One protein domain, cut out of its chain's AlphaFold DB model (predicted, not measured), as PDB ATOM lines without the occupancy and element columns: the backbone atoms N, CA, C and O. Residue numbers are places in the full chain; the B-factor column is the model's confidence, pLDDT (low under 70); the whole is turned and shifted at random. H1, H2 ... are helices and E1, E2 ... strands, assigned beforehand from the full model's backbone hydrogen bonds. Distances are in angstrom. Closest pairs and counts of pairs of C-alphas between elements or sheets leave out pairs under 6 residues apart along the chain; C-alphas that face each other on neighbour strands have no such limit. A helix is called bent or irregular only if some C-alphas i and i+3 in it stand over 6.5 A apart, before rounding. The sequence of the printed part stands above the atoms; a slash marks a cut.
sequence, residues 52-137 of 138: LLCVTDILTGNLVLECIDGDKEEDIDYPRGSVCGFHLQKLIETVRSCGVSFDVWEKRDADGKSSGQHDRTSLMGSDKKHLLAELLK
ATOM      1  N   LEU A  52     -18.092   7.562  42.762       73.31
ATOM      2  CA  LEU A  52     -18.484   6.242  42.262       73.31
ATOM      3  C   LEU A  52     -19.545   6.335  41.154       73.31
ATOM      4  O   LEU A  52     -19.456   5.615  40.165       73.31
ATOM      5  N   LEU A  53     -20.520   7.242  41.285       78.56
ATOM      6  CA  LEU A  53     -21.599   7.402  40.305       78.56
ATOM      7  C   LEU A  53     -21.092   7.987  38.984       78.56
ATOM      8  O   LEU A  53     -21.607   7.617  37.925       78.56
ATOM      9  N   CYS A  54     -20.087   8.863  39.042       82.06
ATOM     10  CA  CYS A  54     -19.385   9.384  37.870       82.06
ATOM     11  C   CYS A  54     -18.538   8.300  37.196       82.06
ATOM     12  O   CYS A  54     -18.608   8.132  35.982       82.06
ATOM     13  N   VAL A  55     -17.790   7.509  37.973       84.25
ATOM     14  CA  VAL A  55     -16.979   6.407  37.432       84.25
ATOM     15  C   VAL A  55     -17.855   5.364  36.737       84.25
ATOM     16  O   VAL A  55     -17.555   4.975  35.612       84.25
ATOM     17  N   THR A  56     -18.969   4.950  37.350       86.75
ATOM     18  CA  THR A  56     -19.914   4.013  36.717       86.75
ATOM     19  C   THR A  56     -20.478   4.569  35.415       86.75
ATOM     20  O   THR A  56     -20.677   3.814  34.463       86.75
ATOM     21  N   ASP A  57     -20.717   5.879  35.350       87.94
ATOM     22  CA  ASP A  57     -21.205   6.507  34.130       87.94
ATOM     23  C   ASP A  57     -20.169   6.434  33.005       87.94
ATOM     24  O   ASP A  57     -20.477   5.939  31.925       87.94
ATOM     25  N   ILE A  58     -18.922   6.820  33.286       89.81
ATOM     26  CA  ILE A  58     -17.820   6.746  32.315       89.81
ATOM     27  C   ILE A  58     -17.629   5.307  31.824       89.81
ATOM     28  O   ILE A  58     -17.567   5.071  30.620       89.81
ATOM     29  N   LEU A  59     -17.592   4.335  32.739       90.62
ATOM     30  CA  LEU A  59     -17.413   2.924  32.387       90.62
ATOM     31  C   LEU A  59     -18.554   2.401  31.511       90.62
ATOM     32  O   LEU A  59     -18.303   1.727  30.517       90.62
ATOM     33  N   THR A  60     -19.799   2.744  31.842       91.62
ATOM     34  CA  THR A  60     -20.951   2.309  31.044       91.62
ATOM     35  C   THR A  60     -20.957   2.980  29.669       91.62
ATOM     36  O   THR A  60     -21.321   2.348  28.683       91.62
ATOM     37  N   GLY A  61     -20.520   4.242  29.580       93.50
ATOM     38  CA  GLY A  61     -20.314   4.926  28.304       93.50
ATOM     39  C   GLY A  61     -19.270   4.229  27.436       93.50
ATOM     40  O   GLY A  61     -19.536   3.964  26.268       93.50
ATOM     41  N   ASN A  62     -18.128   3.868  28.018       94.44
ATOM     42  CA  ASN A  62     -17.060   3.173  27.301       94.44
ATOM     43  C   ASN A  62     -17.507   1.798  26.794       94.44
ATOM     44  O   ASN A  62     -17.259   1.486  25.636       94.44
ATOM     45  N   LEU A  63     -18.222   1.019  27.615       94.62
ATOM     46  CA  LEU A  63     -18.765  -0.281  27.201       94.62
ATOM     47  C   LEU A  63     -19.726  -0.157  26.013       94.62
ATOM     48  O   LEU A  63     -19.673  -0.961  25.090       94.62
ATOM     49  N   VAL A  64     -20.596   0.858  26.018       95.56
ATOM     50  CA  VAL A  64     -21.511   1.109  24.895       95.56
ATOM     51  C   VAL A  64     -20.735   1.425  23.617       95.56
ATOM     52  O   VAL A  64     -21.062   0.878  22.567       95.56
ATOM     53  N   LEU A  65     -19.717   2.286  23.700       94.88
ATOM     54  CA  LEU A  65     -18.888   2.637  22.544       94.88
ATOM     55  C   LEU A  65     -18.116   1.429  22.008       94.88
ATOM     56  O   LEU A  65     -18.110   1.211  20.803       94.88
ATOM     57  N   GLU A  66     -17.543   0.613  22.892       95.62
ATOM     58  CA  GLU A  66     -16.823  -0.605  22.516       95.62
ATOM     59  C   GLU A  66     -17.736  -1.609  21.804       95.62
ATOM     60  O   GLU A  66     -17.365  -2.132  20.756       95.62
ATOM     61  N   CYS A  67     -18.960  -1.827  22.301       95.56
ATOM     62  CA  CYS A  67     -19.935  -2.676  21.611       95.56
ATOM     63  C   CYS A  67     -20.314  -2.122  20.235       95.56
ATOM     64  O   CYS A  67     -20.378  -2.884  19.280       95.56
ATOM     65  N   ILE A  68     -20.540  -0.808  20.123       93.81
ATOM     66  CA  ILE A  68     -20.863  -0.166  18.842       93.81
ATOM     67  C   ILE A  68     -19.719  -0.335  17.842       93.81
ATOM     68  O   ILE A  68     -19.970  -0.618  16.674       93.81
ATOM     69  N   ASP A  69     -18.477  -0.117  18.266       93.19
ATOM     70  CA  ASP A  69     -17.326  -0.205  17.371       93.19
ATOM     71  C   ASP A  69     -17.032  -1.658  16.976       93.19
ATOM     72  O   ASP A  69     -16.796  -1.918  15.798       93.19
ATOM     73  N   GLY A  70     -17.171  -2.609  17.905       92.06
ATOM     74  CA  GLY A  70     -17.105  -4.039  17.596       92.06
ATOM     75  C   GLY A  70     -18.196  -4.479  16.616       92.06
ATOM     76  O   GLY A  70     -17.895  -5.127  15.617       92.06
ATOM     77  N   ASP A  71     -19.445  -4.058  16.838       92.31
ATOM     78  CA  ASP A  71     -20.553  -4.326  15.912       92.31
ATOM     79  C   ASP A  71     -20.273  -3.723  14.525       92.31
ATOM     80  O   ASP A  71     -20.453  -4.394  13.514       92.31
ATOM     81  N   LYS A  72     -19.755  -2.487  14.440       90.06
ATOM     82  CA  LYS A  72     -19.373  -1.885  13.149       90.06
ATOM     83  C   LYS A  72     -18.321  -2.707  12.415       90.06
ATOM     84  O   LYS A  72     -18.401  -2.784  11.197       90.06
ATOM     85  N   GLU A  73     -17.320  -3.242  13.109       89.62
ATOM     86  CA  GLU A  73     -16.261  -4.036  12.481       89.62
ATOM     87  C   GLU A  73     -16.776  -5.398  12.000       89.62
ATOM     88  O   GLU A  73     -16.467  -5.810  10.883       89.62
ATOM     89  N   GLU A  74     -17.598  -6.070  12.806       88.25
ATOM     90  CA  GLU A  74     -18.134  -7.400  12.496       88.25
ATOM     91  C   GLU A  74     -19.248  -7.365  11.438       88.25
ATOM     92  O   GLU A  74     -19.310  -8.239  10.568       88.25
ATOM     93  N   ASP A  75     -20.100  -6.340  11.466       88.56
ATOM     94  CA  ASP A  75     -21.260  -6.228  10.581       88.56
ATOM     95  C   ASP A  75     -20.889  -5.791   9.148       88.56
ATOM     96  O   ASP A  75     -21.731  -5.870   8.248       88.56
ATOM     97  N   ILE A  76     -19.648  -5.343   8.888       85.06
ATOM     98  CA  ILE A  76     -19.197  -4.916   7.543       85.06
ATOM     99  C   ILE A  76     -19.387  -6.022   6.505       85.06
ATOM    100  O   ILE A  76     -19.811  -5.753   5.377       85.06
ATOM    101  N   ASP A  77     -19.086  -7.261   6.888       82.56
ATOM    102  CA  ASP A  77     -19.130  -8.413   5.989       82.56
ATOM    103  C   ASP A  77     -20.528  -9.049   5.913       82.56
ATOM    104  O   ASP A  77     -20.746 -10.016   5.172       82.56
ATOM    105  N   TYR A  78     -21.505  -8.522   6.659       84.94
ATOM    106  CA  TYR A  78     -22.829  -9.119   6.727       84.94
ATOM    107  C   TYR A  78     -23.657  -8.790   5.480       84.94
ATOM    108  O   TYR A  78     -23.731  -7.641   5.027       84.94
ATOM    109  N   PRO A  79     -24.353  -9.788   4.902       82.25
ATOM    110  CA  PRO A  79     -25.240  -9.533   3.783       82.25
ATOM    111  C   PRO A  79     -26.393  -8.619   4.210       82.25
ATOM    112  O   PRO A  79     -26.897  -8.695   5.334       82.25
ATOM    113  N   ARG A  80     -26.851  -7.764   3.287       76.19
ATOM    114  CA  ARG A  80     -27.960  -6.831   3.543       76.19
ATOM    115  C   ARG A  80     -29.196  -7.575   4.050       76.19
ATOM    116  O   ARG A  80     -29.650  -8.521   3.411       76.19
ATOM    117  N   GLY A  81     -29.764  -7.090   5.152       74.94
ATOM    118  CA  GLY A  81     -30.927  -7.694   5.810       74.94
ATOM    119  C   GLY A  81     -30.578  -8.692   6.916       74.94
ATOM    120  O   GLY A  81     -31.491  -9.209   7.556       74.94
ATOM    121  N   SER A  82     -29.290  -8.945   7.161       81.31
ATOM    122  CA  SER A  82     -28.843  -9.659   8.359       81.31
ATOM    123  C   SER A  82     -29.077  -8.816   9.610       81.31
ATOM    124  O   SER A  82     -29.129  -7.587   9.546       81.31
ATOM    125  N   VAL A  83     -29.228  -9.490  10.749       81.69
ATOM    126  CA  VAL A  83     -29.281  -8.830  12.055       81.69
ATOM    127  C   VAL A  83     -27.897  -8.254  12.351       81.69
ATOM    128  O   VAL A  83     -26.919  -8.990  12.286       81.69
ATOM    129  N   CYS A  84     -27.843  -6.958  12.640       85.44
ATOM    130  CA  CYS A  84     -26.648  -6.204  13.010       85.44
ATOM    131  C   CYS A  84     -26.765  -5.701  14.456       85.44
ATOM    132  O   CYS A  84     -27.870  -5.666  15.017       85.44
ATOM    133  N   GLY A  85     -25.652  -5.284  15.055       89.69
ATOM    134  CA  GLY A  85     -25.659  -4.702  16.398       89.69
ATOM    135  C   GLY A  85     -25.826  -5.728  17.524       89.69
ATOM    136  O   GLY A  85     -26.518  -5.453  18.511       89.69
ATOM    137  N   PHE A  86     -25.296  -6.943  17.353       92.00
ATOM    138  CA  PHE A  86     -25.500  -8.040  18.301       92.00
ATOM    139  C   PHE A  86     -24.922  -7.722  19.685       92.00
ATOM    140  O   PHE A  86     -25.588  -7.957  20.702       92.00
ATOM    141  N   HIS A  87     -23.706  -7.178  19.745       94.19
ATOM    142  CA  HIS A  87     -23.026  -6.881  21.005       94.19
ATOM    143  C   HIS A  87     -23.759  -5.784  21.769       94.19
ATOM    144  O   HIS A  87     -24.036  -5.945  22.963       94.19
ATOM    145  N   LEU A  88     -24.152  -4.710  21.081       95.38
ATOM    146  CA  LEU A  88     -24.908  -3.620  21.686       95.38
ATOM    147  C   LEU A  88     -26.276  -4.088  22.197       95.38
ATOM    148  O   LEU A  88     -26.654  -3.751  23.323       95.38
ATOM    149  N   GLN A  89     -27.013  -4.888  21.417       95.38
ATOM    150  CA  GLN A  89     -28.299  -5.438  21.864       95.38
ATOM    151  C   GLN A  89     -28.133  -6.294  23.117       95.38
ATOM    152  O   GLN A  89     -28.852  -6.103  24.099       95.38
ATOM    153  N   LYS A  90     -27.132  -7.176  23.133       95.56
ATOM    154  CA  LYS A  90     -26.846  -8.034  24.283       95.56
ATOM    155  C   LYS A  90     -26.454  -7.232  25.526       95.56
ATOM    156  O   LYS A  90     -26.867  -7.587  26.635       95.56
ATOM    157  N   LEU A  91     -25.691  -6.149  25.367       95.62
ATOM    158  CA  LEU A  91     -25.365  -5.232  26.462       95.62
ATOM    159  C   LEU A  91     -26.639  -4.595  27.034       95.62
ATOM    160  O   LEU A  91     -26.857  -4.644  28.246       95.62
ATOM    161  N   ILE A  92     -27.500  -4.047  26.172       96.00
ATOM    162  CA  ILE A  92     -28.767  -3.418  26.571       96.00
ATOM    163  C   ILE A  92     -29.657  -4.415  27.317       96.00
ATOM    164  O   ILE A  92     -30.167  -4.104  28.395       96.00
ATOM    165  N   GLU A  93     -29.815  -5.627  26.789       95.69
ATOM    166  CA  GLU A  93     -30.591  -6.693  27.427       95.69
ATOM    167  C   GLU A  93     -30.013  -7.097  28.783       95.69
ATOM    168  O   GLU A  93     -30.759  -7.268  29.747       95.69
ATOM    169  N   THR A  94     -28.689  -7.197  28.890       94.50
ATOM    170  CA  THR A  94     -28.017  -7.552  30.145       94.50
ATOM    171  C   THR A  94     -28.257  -6.490  31.212       94.50
ATOM    172  O   THR A  94     -28.656  -6.826  32.332       94.50
ATOM    173  N   VAL A  95     -28.093  -5.211  30.866       94.12
ATOM    174  CA  VAL A  95     -28.359  -4.092  31.780       94.12
ATOM    175  C   VAL A  95     -29.836  -4.073  32.185       94.12
ATOM    176  O   VAL A  95     -30.142  -4.020  33.375       94.12
ATOM    177  N   ARG A  96     -30.761  -4.228  31.232       95.56
ATOM    178  CA  ARG A  96     -32.206  -4.306  31.513       95.56
ATOM    179  C   ARG A  96     -32.592  -5.501  32.379       95.56
ATOM    180  O   ARG A  96     -33.483  -5.383  33.218       95.56
ATOM    181  N   SER A  97     -31.904  -6.634  32.234       95.38
ATOM    182  CA  SER A  97     -32.128  -7.823  33.066       95.38
ATOM    183  C   SER A  97     -31.803  -7.590  34.546       95.38
ATOM    184  O   SER A  97     -32.268  -8.344  35.396       95.38
ATOM    185  N   CYS A  98     -31.051  -6.528  34.858       93.62
ATOM    186  CA  CYS A  98     -30.787  -6.075  36.221       93.62
ATOM    187  C   CYS A  98     -31.905  -5.176  36.780       93.62
ATOM    188  O   CYS A  98     -31.716  -4.575  37.828       93.62
ATOM    189  N   GLY A  99     -33.044  -5.032  36.091       93.19
ATOM    190  CA  GLY A  99     -34.201  -4.279  36.586       93.19
ATOM    191  C   GLY A  99     -34.142  -2.765  36.362       93.19
ATOM    192  O   GLY A  99     -34.972  -2.044  36.911       93.19
ATOM    193  N   VAL A 100     -33.197  -2.271  35.556       94.06
ATOM    194  CA  VAL A 100     -33.074  -0.844  35.212       94.06
ATOM    195  C   VAL A 100     -33.517  -0.574  33.774       94.06
ATOM    196  O   VAL A 100     -33.316  -1.391  32.878       94.06
ATOM    197  N   SER A 101     -34.117   0.593  33.533       93.75
ATOM    198  CA  SER A 101     -34.438   1.028  32.169       93.75
ATOM    199  C   SER A 101     -33.181   1.575  31.500       93.75
ATOM    200  O   SER A 101     -32.543   2.480  32.033       93.75
ATOM    201  N   PHE A 102     -32.813   1.017  30.349       95.94
ATOM    202  CA  PHE A 102     -31.612   1.419  29.625       95.94
ATOM    203  C   PHE A 102     -31.796   1.255  28.119       95.94
ATOM    204  O   PHE A 102     -32.211   0.194  27.658       95.94
ATOM    205  N   ASP A 103     -31.468   2.301  27.374       96.06
ATOM    206  CA  ASP A 103     -31.515   2.384  25.916       96.06
ATOM    207  C   ASP A 103     -30.332   3.193  25.398       96.06
ATOM    208  O   ASP A 103     -29.836   4.085  26.094       96.06
ATOM    209  N   VAL A 104     -29.934   2.904  24.161       95.81
ATOM    210  CA  VAL A 104     -28.894   3.610  23.407       95.81
ATOM    211  C   VAL A 104     -29.483   4.020  22.060       95.81
ATOM    212  O   VAL A 104     -30.174   3.226  21.422       95.81
ATOM    213  N   TRP A 105     -29.233   5.251  21.626       93.44
ATOM    214  CA  TRP A 105     -29.710   5.766  20.344       93.44
ATOM    215  C   TRP A 105     -28.676   6.671  19.684       93.44
ATOM    216  O   TRP A 105     -27.866   7.318  20.344       93.44
ATOM    217  N   GLU A 106     -28.723   6.753  18.360       91.75
ATOM    218  CA  GLU A 106     -27.881   7.678  17.612       91.75
ATOM    219  C   GLU A 106     -28.475   9.095  17.637       91.75
ATOM    220  O   GLU A 106     -29.673   9.299  17.394       91.75
ATOM    221  N   LYS A 107     -27.640  10.098  17.914       90.88
ATOM    222  CA  LYS A 107     -28.006  11.503  17.750       90.88
ATOM    223  C   LYS A 107     -28.198  11.791  16.272       90.88
ATOM    224  O   LYS A 107     -27.419  11.355  15.424       90.88
ATOM    225  N   ARG A 108     -29.235  12.560  15.964       89.56
ATOM    226  CA  ARG A 108     -29.451  13.073  14.613       89.56
ATOM    227  C   ARG A 108     -28.907  14.484  14.516       89.56
ATOM    228  O   ARG A 108     -29.081  15.275  15.443       89.56
ATOM    229  N   ASP A 109     -28.297  14.789  13.382       87.44
ATOM    230  CA  ASP A 109     -27.902  16.152  13.052       87.44
ATOM    231  C   ASP A 109     -29.132  17.044  12.842       87.44
ATOM    232  O   ASP A 109     -30.261  16.559  12.710       87.44
ATOM    233  N   ALA A 110     -28.918  18.360  12.747       86.38
ATOM    234  CA  ALA A 110     -29.978  19.328  12.448       86.38
ATOM    235  C   ALA A 110     -30.740  19.000  11.144       86.38
ATOM    236  O   ALA A 110     -31.931  19.285  11.036       86.38
ATOM    237  N   ASP A 111     -30.072  18.331  10.199       86.00
ATOM    238  CA  ASP A 111     -30.641  17.866   8.928       86.00
ATOM    239  C   ASP A 111     -31.371  16.510   9.035       86.00
ATOM    240  O   ASP A 111     -31.821  15.956   8.030       86.00
ATOM    241  N   GLY A 112     -31.456  15.925  10.234       82.12
ATOM    242  CA  GLY A 112     -32.079  14.623  10.487       82.12
ATOM    243  C   GLY A 112     -31.249  13.413  10.044       82.12
ATOM    244  O   GLY A 112     -31.749  12.288  10.101       82.12
ATOM    245  N   LYS A 113     -30.002  13.628   9.609       84.12
ATOM    246  CA  LYS A 113     -29.056  12.572   9.219       84.12
ATOM    247  C   LYS A 113     -28.377  11.947  10.443       84.12
ATOM    248  O   LYS A 113     -28.376  12.530  11.524       84.12
ATOM    249  N   SER A 114     -27.832  10.747  10.245       83.19
ATOM    250  CA  SER A 114     -26.978  10.051  11.214       83.19
ATOM    251  C   SER A 114     -25.726  10.892  11.480       83.19
ATOM    252  O   SER A 114     -25.041  11.285  10.536       83.19
ATOM    253  N   SER A 115     -25.482  11.205  12.756       83.75
ATOM    254  CA  SER A 115     -24.344  12.030  13.192       83.75
ATOM    255  C   SER A 115     -23.094  11.203  13.516       83.75
ATOM    256  O   SER A 115     -22.021  11.756  13.758       83.75
ATOM    257  N   GLY A 116     -23.228   9.875  13.612       82.56
ATOM    258  CA  GLY A 116     -22.222   8.963  14.154       82.56
ATOM    259  C   GLY A 116     -22.059   9.048  15.677       82.56
ATOM    260  O   GLY A 116     -21.406   8.187  16.274       82.56
ATOM    261  N   GLN A 117     -22.655  10.048  16.334       86.56
ATOM    262  CA  GLN A 117     -22.625  10.195  17.785       86.56
ATOM    263  C   GLN A 117     -23.785   9.447  18.425       86.56
ATOM    264  O   GLN A 117     -24.926   9.547  17.982       86.56
ATOM    265  N   HIS A 118     -23.503   8.744  19.515       90.88
ATOM    266  CA  HIS A 118     -24.497   7.969  20.245       90.88
ATOM    267  C   HIS A 118     -24.761   8.601  21.609       90.88
ATOM    268  O   HIS A 118     -23.865   9.172  22.233       90.88
ATOM    269  N   ASP A 119     -26.008   8.516  22.054       92.12
ATOM    270  CA  ASP A 119     -26.428   8.843  23.407       92.12
ATOM    271  C   ASP A 119     -27.081   7.629  24.061       92.12
ATOM    272  O   ASP A 119     -27.445   6.655  23.397       92.12
ATOM    273  N   ARG A 120     -27.229   7.688  25.379       93.38
ATOM    274  CA  ARG A 120     -27.810   6.602  26.162       93.38
ATOM    275  C   ARG A 120     -28.648   7.130  27.308       93.38
ATOM    276  O   ARG A 120     -28.556   8.286  27.710       93.38
ATOM    277  N   THR A 121     -29.454   6.243  27.870       92.56
ATOM    278  CA  THR A 121     -30.249   6.555  29.057       92.56
ATOM    279  C   THR A 121     -29.328   6.956  30.206       92.56
ATOM    280  O   THR A 121     -28.432   6.202  30.592       92.56
ATOM    281  N   SER A 122     -29.559   8.148  30.760       88.81
ATOM    282  CA  SER A 122     -28.863   8.607  31.958       88.81
ATOM    283  C   SER A 122     -29.410   7.854  33.169       88.81
ATOM    284  O   SER A 122     -30.568   8.029  33.547       88.81
ATOM    285  N   LEU A 123     -28.587   6.979  33.744       90.31
ATOM    286  CA  LEU A 123     -28.958   6.206  34.926       90.31
ATOM    287  C   LEU A 123     -28.892   7.094  36.170       90.31
ATOM    288  O   LEU A 123     -27.856   7.707  36.454       90.31
ATOM    289  N   MET A 124     -29.974   7.115  36.943       88.69
ATOM    290  CA  MET A 124     -30.022   7.861  38.198       88.69
ATOM    291  C   MET A 124     -29.163   7.176  39.267       88.69
ATOM    292  O   MET A 124     -28.768   6.013  39.142       88.69
ATOM    293  N   GLY A 125     -28.883   7.880  40.367       86.50
ATOM    294  CA  GLY A 125     -28.080   7.332  41.466       86.50
ATOM    295  C   GLY A 125     -28.641   6.022  42.040       86.50
ATOM    296  O   GLY A 125     -27.874   5.128  42.391       86.50
ATOM    297  N   SER A 126     -29.969   5.878  42.100       88.81
ATOM    298  CA  SER A 126     -30.642   4.637  42.505       88.81
ATOM    299  C   SER A 126     -30.415   3.499  41.515       88.81
ATOM    300  O   SER A 126     -30.108   2.384  41.933       88.81
ATOM    301  N   ASP A 127     -30.505   3.787  40.218       91.56
ATOM    302  CA  ASP A 127     -30.373   2.795  39.150       91.56
ATOM    303  C   ASP A 127     -28.942   2.272  39.090       91.56
ATOM    304  O   ASP A 127     -28.722   1.066  39.040       91.56
ATOM    305  N   LYS A 128     -27.956   3.170  39.199       90.12
ATOM    306  CA  LYS A 128     -26.533   2.813  39.280       90.12
ATOM    307  C   LYS A 128     -26.252   1.919  40.488       90.12
ATOM    308  O   LYS A 128     -25.575   0.904  40.352       90.12
ATOM    309  N   LYS A 129     -26.797   2.257  41.662       89.06
ATOM    310  CA  LYS A 129     -26.653   1.433  42.875       89.06
ATOM    311  C   LYS A 129     -27.290   0.054  42.699       89.06
ATOM    312  O   LYS A 129     -26.687  -0.936  43.101       89.06
ATOM    313  N   HIS A 130     -28.474  -0.012  42.093       91.00
ATOM    314  CA  HIS A 130     -29.161  -1.275  41.835       91.00
ATOM    315  C   HIS A 130     -28.388  -2.145  40.839       91.00
ATOM    316  O   HIS A 130     -28.101  -3.302  41.134       91.00
ATOM    317  N   LEU A 131     -27.958  -1.557  39.719       90.62
ATOM    318  CA  LEU A 131     -27.160  -2.220  38.692       90.62
ATOM    319  C   LEU A 131     -25.872  -2.814  39.274       90.62
ATOM    320  O   LEU A 131     -25.592  -3.991  39.070       90.62
ATOM    321  N   LEU A 132     -25.113  -2.029  40.046       88.88
ATOM    322  CA  LEU A 132     -23.888  -2.511  40.695       88.88
ATOM    323  C   LEU A 132     -24.175  -3.639  41.692       88.88
ATOM    324  O   LEU A 132     -23.431  -4.615  41.742       88.88
ATOM    325  N   ALA A 133     -25.256  -3.533  42.470       90.50
ATOM    326  CA  ALA A 133     -25.629  -4.563  43.432       90.50
ATOM    327  C   ALA A 133     -26.026  -5.885  42.761       90.50
ATOM    328  O   ALA A 133     -25.719  -6.943  43.304       90.50
ATOM    329  N   GLU A 134     -26.698  -5.849  41.609       91.69
ATOM    330  CA  GLU A 134     -27.079  -7.056  40.868       91.69
ATOM    331  C   GLU A 134     -25.901  -7.678  40.109       91.69
ATOM    332  O   GLU A 134     -25.741  -8.898  40.125       91.69
ATOM    333  N   LEU A 135     -25.031  -6.862  39.503       84.69
ATOM    334  CA  LEU A 135     -23.850  -7.361  38.790       84.69
ATOM    335  C   LEU A 135     -22.831  -8.024  39.724       84.69
ATOM    336  O   LEU A 135     -22.210  -9.002  39.332       84.69
ATOM    337  N   LEU A 136     -22.684  -7.539  40.960       78.12
ATOM    338  CA  LEU A 136     -21.758  -8.113  41.948       78.12
ATOM    339  C   LEU A 136     -22.256  -9.418  42.592       78.12
ATOM    340  O   LEU A 136     -21.497 -10.070  43.307       78.12
ATOM    341  N   LYS A 137     -23.526  -9.788  42.392       78.06
ATOM    342  CA  LYS A 137     -24.095 -11.052  42.894       78.06
ATOM    343  C   LYS A 137     -23.917 -12.221  41.924       78.06
ATOM    344  O   LYS A 137     -24.145 -13.359  42.334       78.06
TER     345      LYS A 137
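Overview. This is residues 52 to 137 of the 138 residues of an uncharacterized protein of Paramuricea clavata (UniProt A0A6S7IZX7). A small hairpin of two strands, E1 and E2, and the helix H2 cover different parts of one side of a long helix, H1, while H3 is set crosswise near the first residues of H1 and the last of H2. H1 makes the length, H2 folds back along it as a helical hairpin, and the link between them sticks out with residues 77 to 82, of which 77 belongs to H1. The printed part has 86 residues with three named helices and two named strands, in the order H1, H2, E1, E2, H3; the sheet E1 - E2 is antiparallel and the class is mostly helix. The whole is only just loose, close to compact, with a radius of gyration of the C-alphas of 14.5 A and spans of 40 by 31 by 18 A.

Arrangement. Look first at E1, residues 104 to 108, and E2, residues 114 to 120, a hairpin of antiparallel neighbours at 143 degrees. You will find N 107 and O 117 at 2.8 A and N 105 and O 119 at 2.9 A, within hydrogen-bond range. Next find H1, residues 52 to 77, whose residues 60 to 68 make 11 pairs of C-alphas within 10 A with E2 and 3 with E1. H2, residues 86 to 97, touches residues 64 to 71 of H1 with its residues 86 to 91 alone; the closest C-alphas, of Cys 67 and Leu 88, are 5.1 A apart. The two run opposite ways at a shallow tilt of 33 degrees, only just short of steep. H2 and E2 are apart. H3, residues 125 to 135, only just touches H1, with 3 pairs of C-alphas within 8 A, at residues 53 to 56 of H1 alone; the closest C-alphas are those of Leu 53 and Gly 125, 6.6 A. They run the same way at a steep tilt of 63 degrees. H3 is close to H2 but not clearly touching, about perpendicular at 76 degrees, with the closest C-alphas, of Val 95 and Leu 131, 7.3 A apart. In H2 and H3 every O i to N i+4 pair is within hydrogen-bond range, in H1 20 of 22.

Along the chain. Find C-alpha 104 at (-28.894, 3.610, 23.407), where E1 begins; it runs 12.9 A to C-alpha 108, and E2 runs 15.4 A from C-alpha 114 to C-alpha 120. H1 begins at C-alpha 52, (-18.484, 6.242, 42.262), and runs 39.1 A to C-alpha 77; it is irregular, but only just, with C-alphas 74 and 77 6.7 A apart. H2 runs 16.2 A from C-alpha 86 to C-alpha 97. H3 runs 15.5 A from C-alpha 125 to C-alpha 135 at (-23.850, -7.361, 38.790).

Size, cuts and confidence. The two C-alphas farthest apart are those of Asp 111 and Lys 137, 45.1 A. The printed part has no cut and no long link. The mean pLDDT of the printed part is 89.4, and no printed residue is under 70.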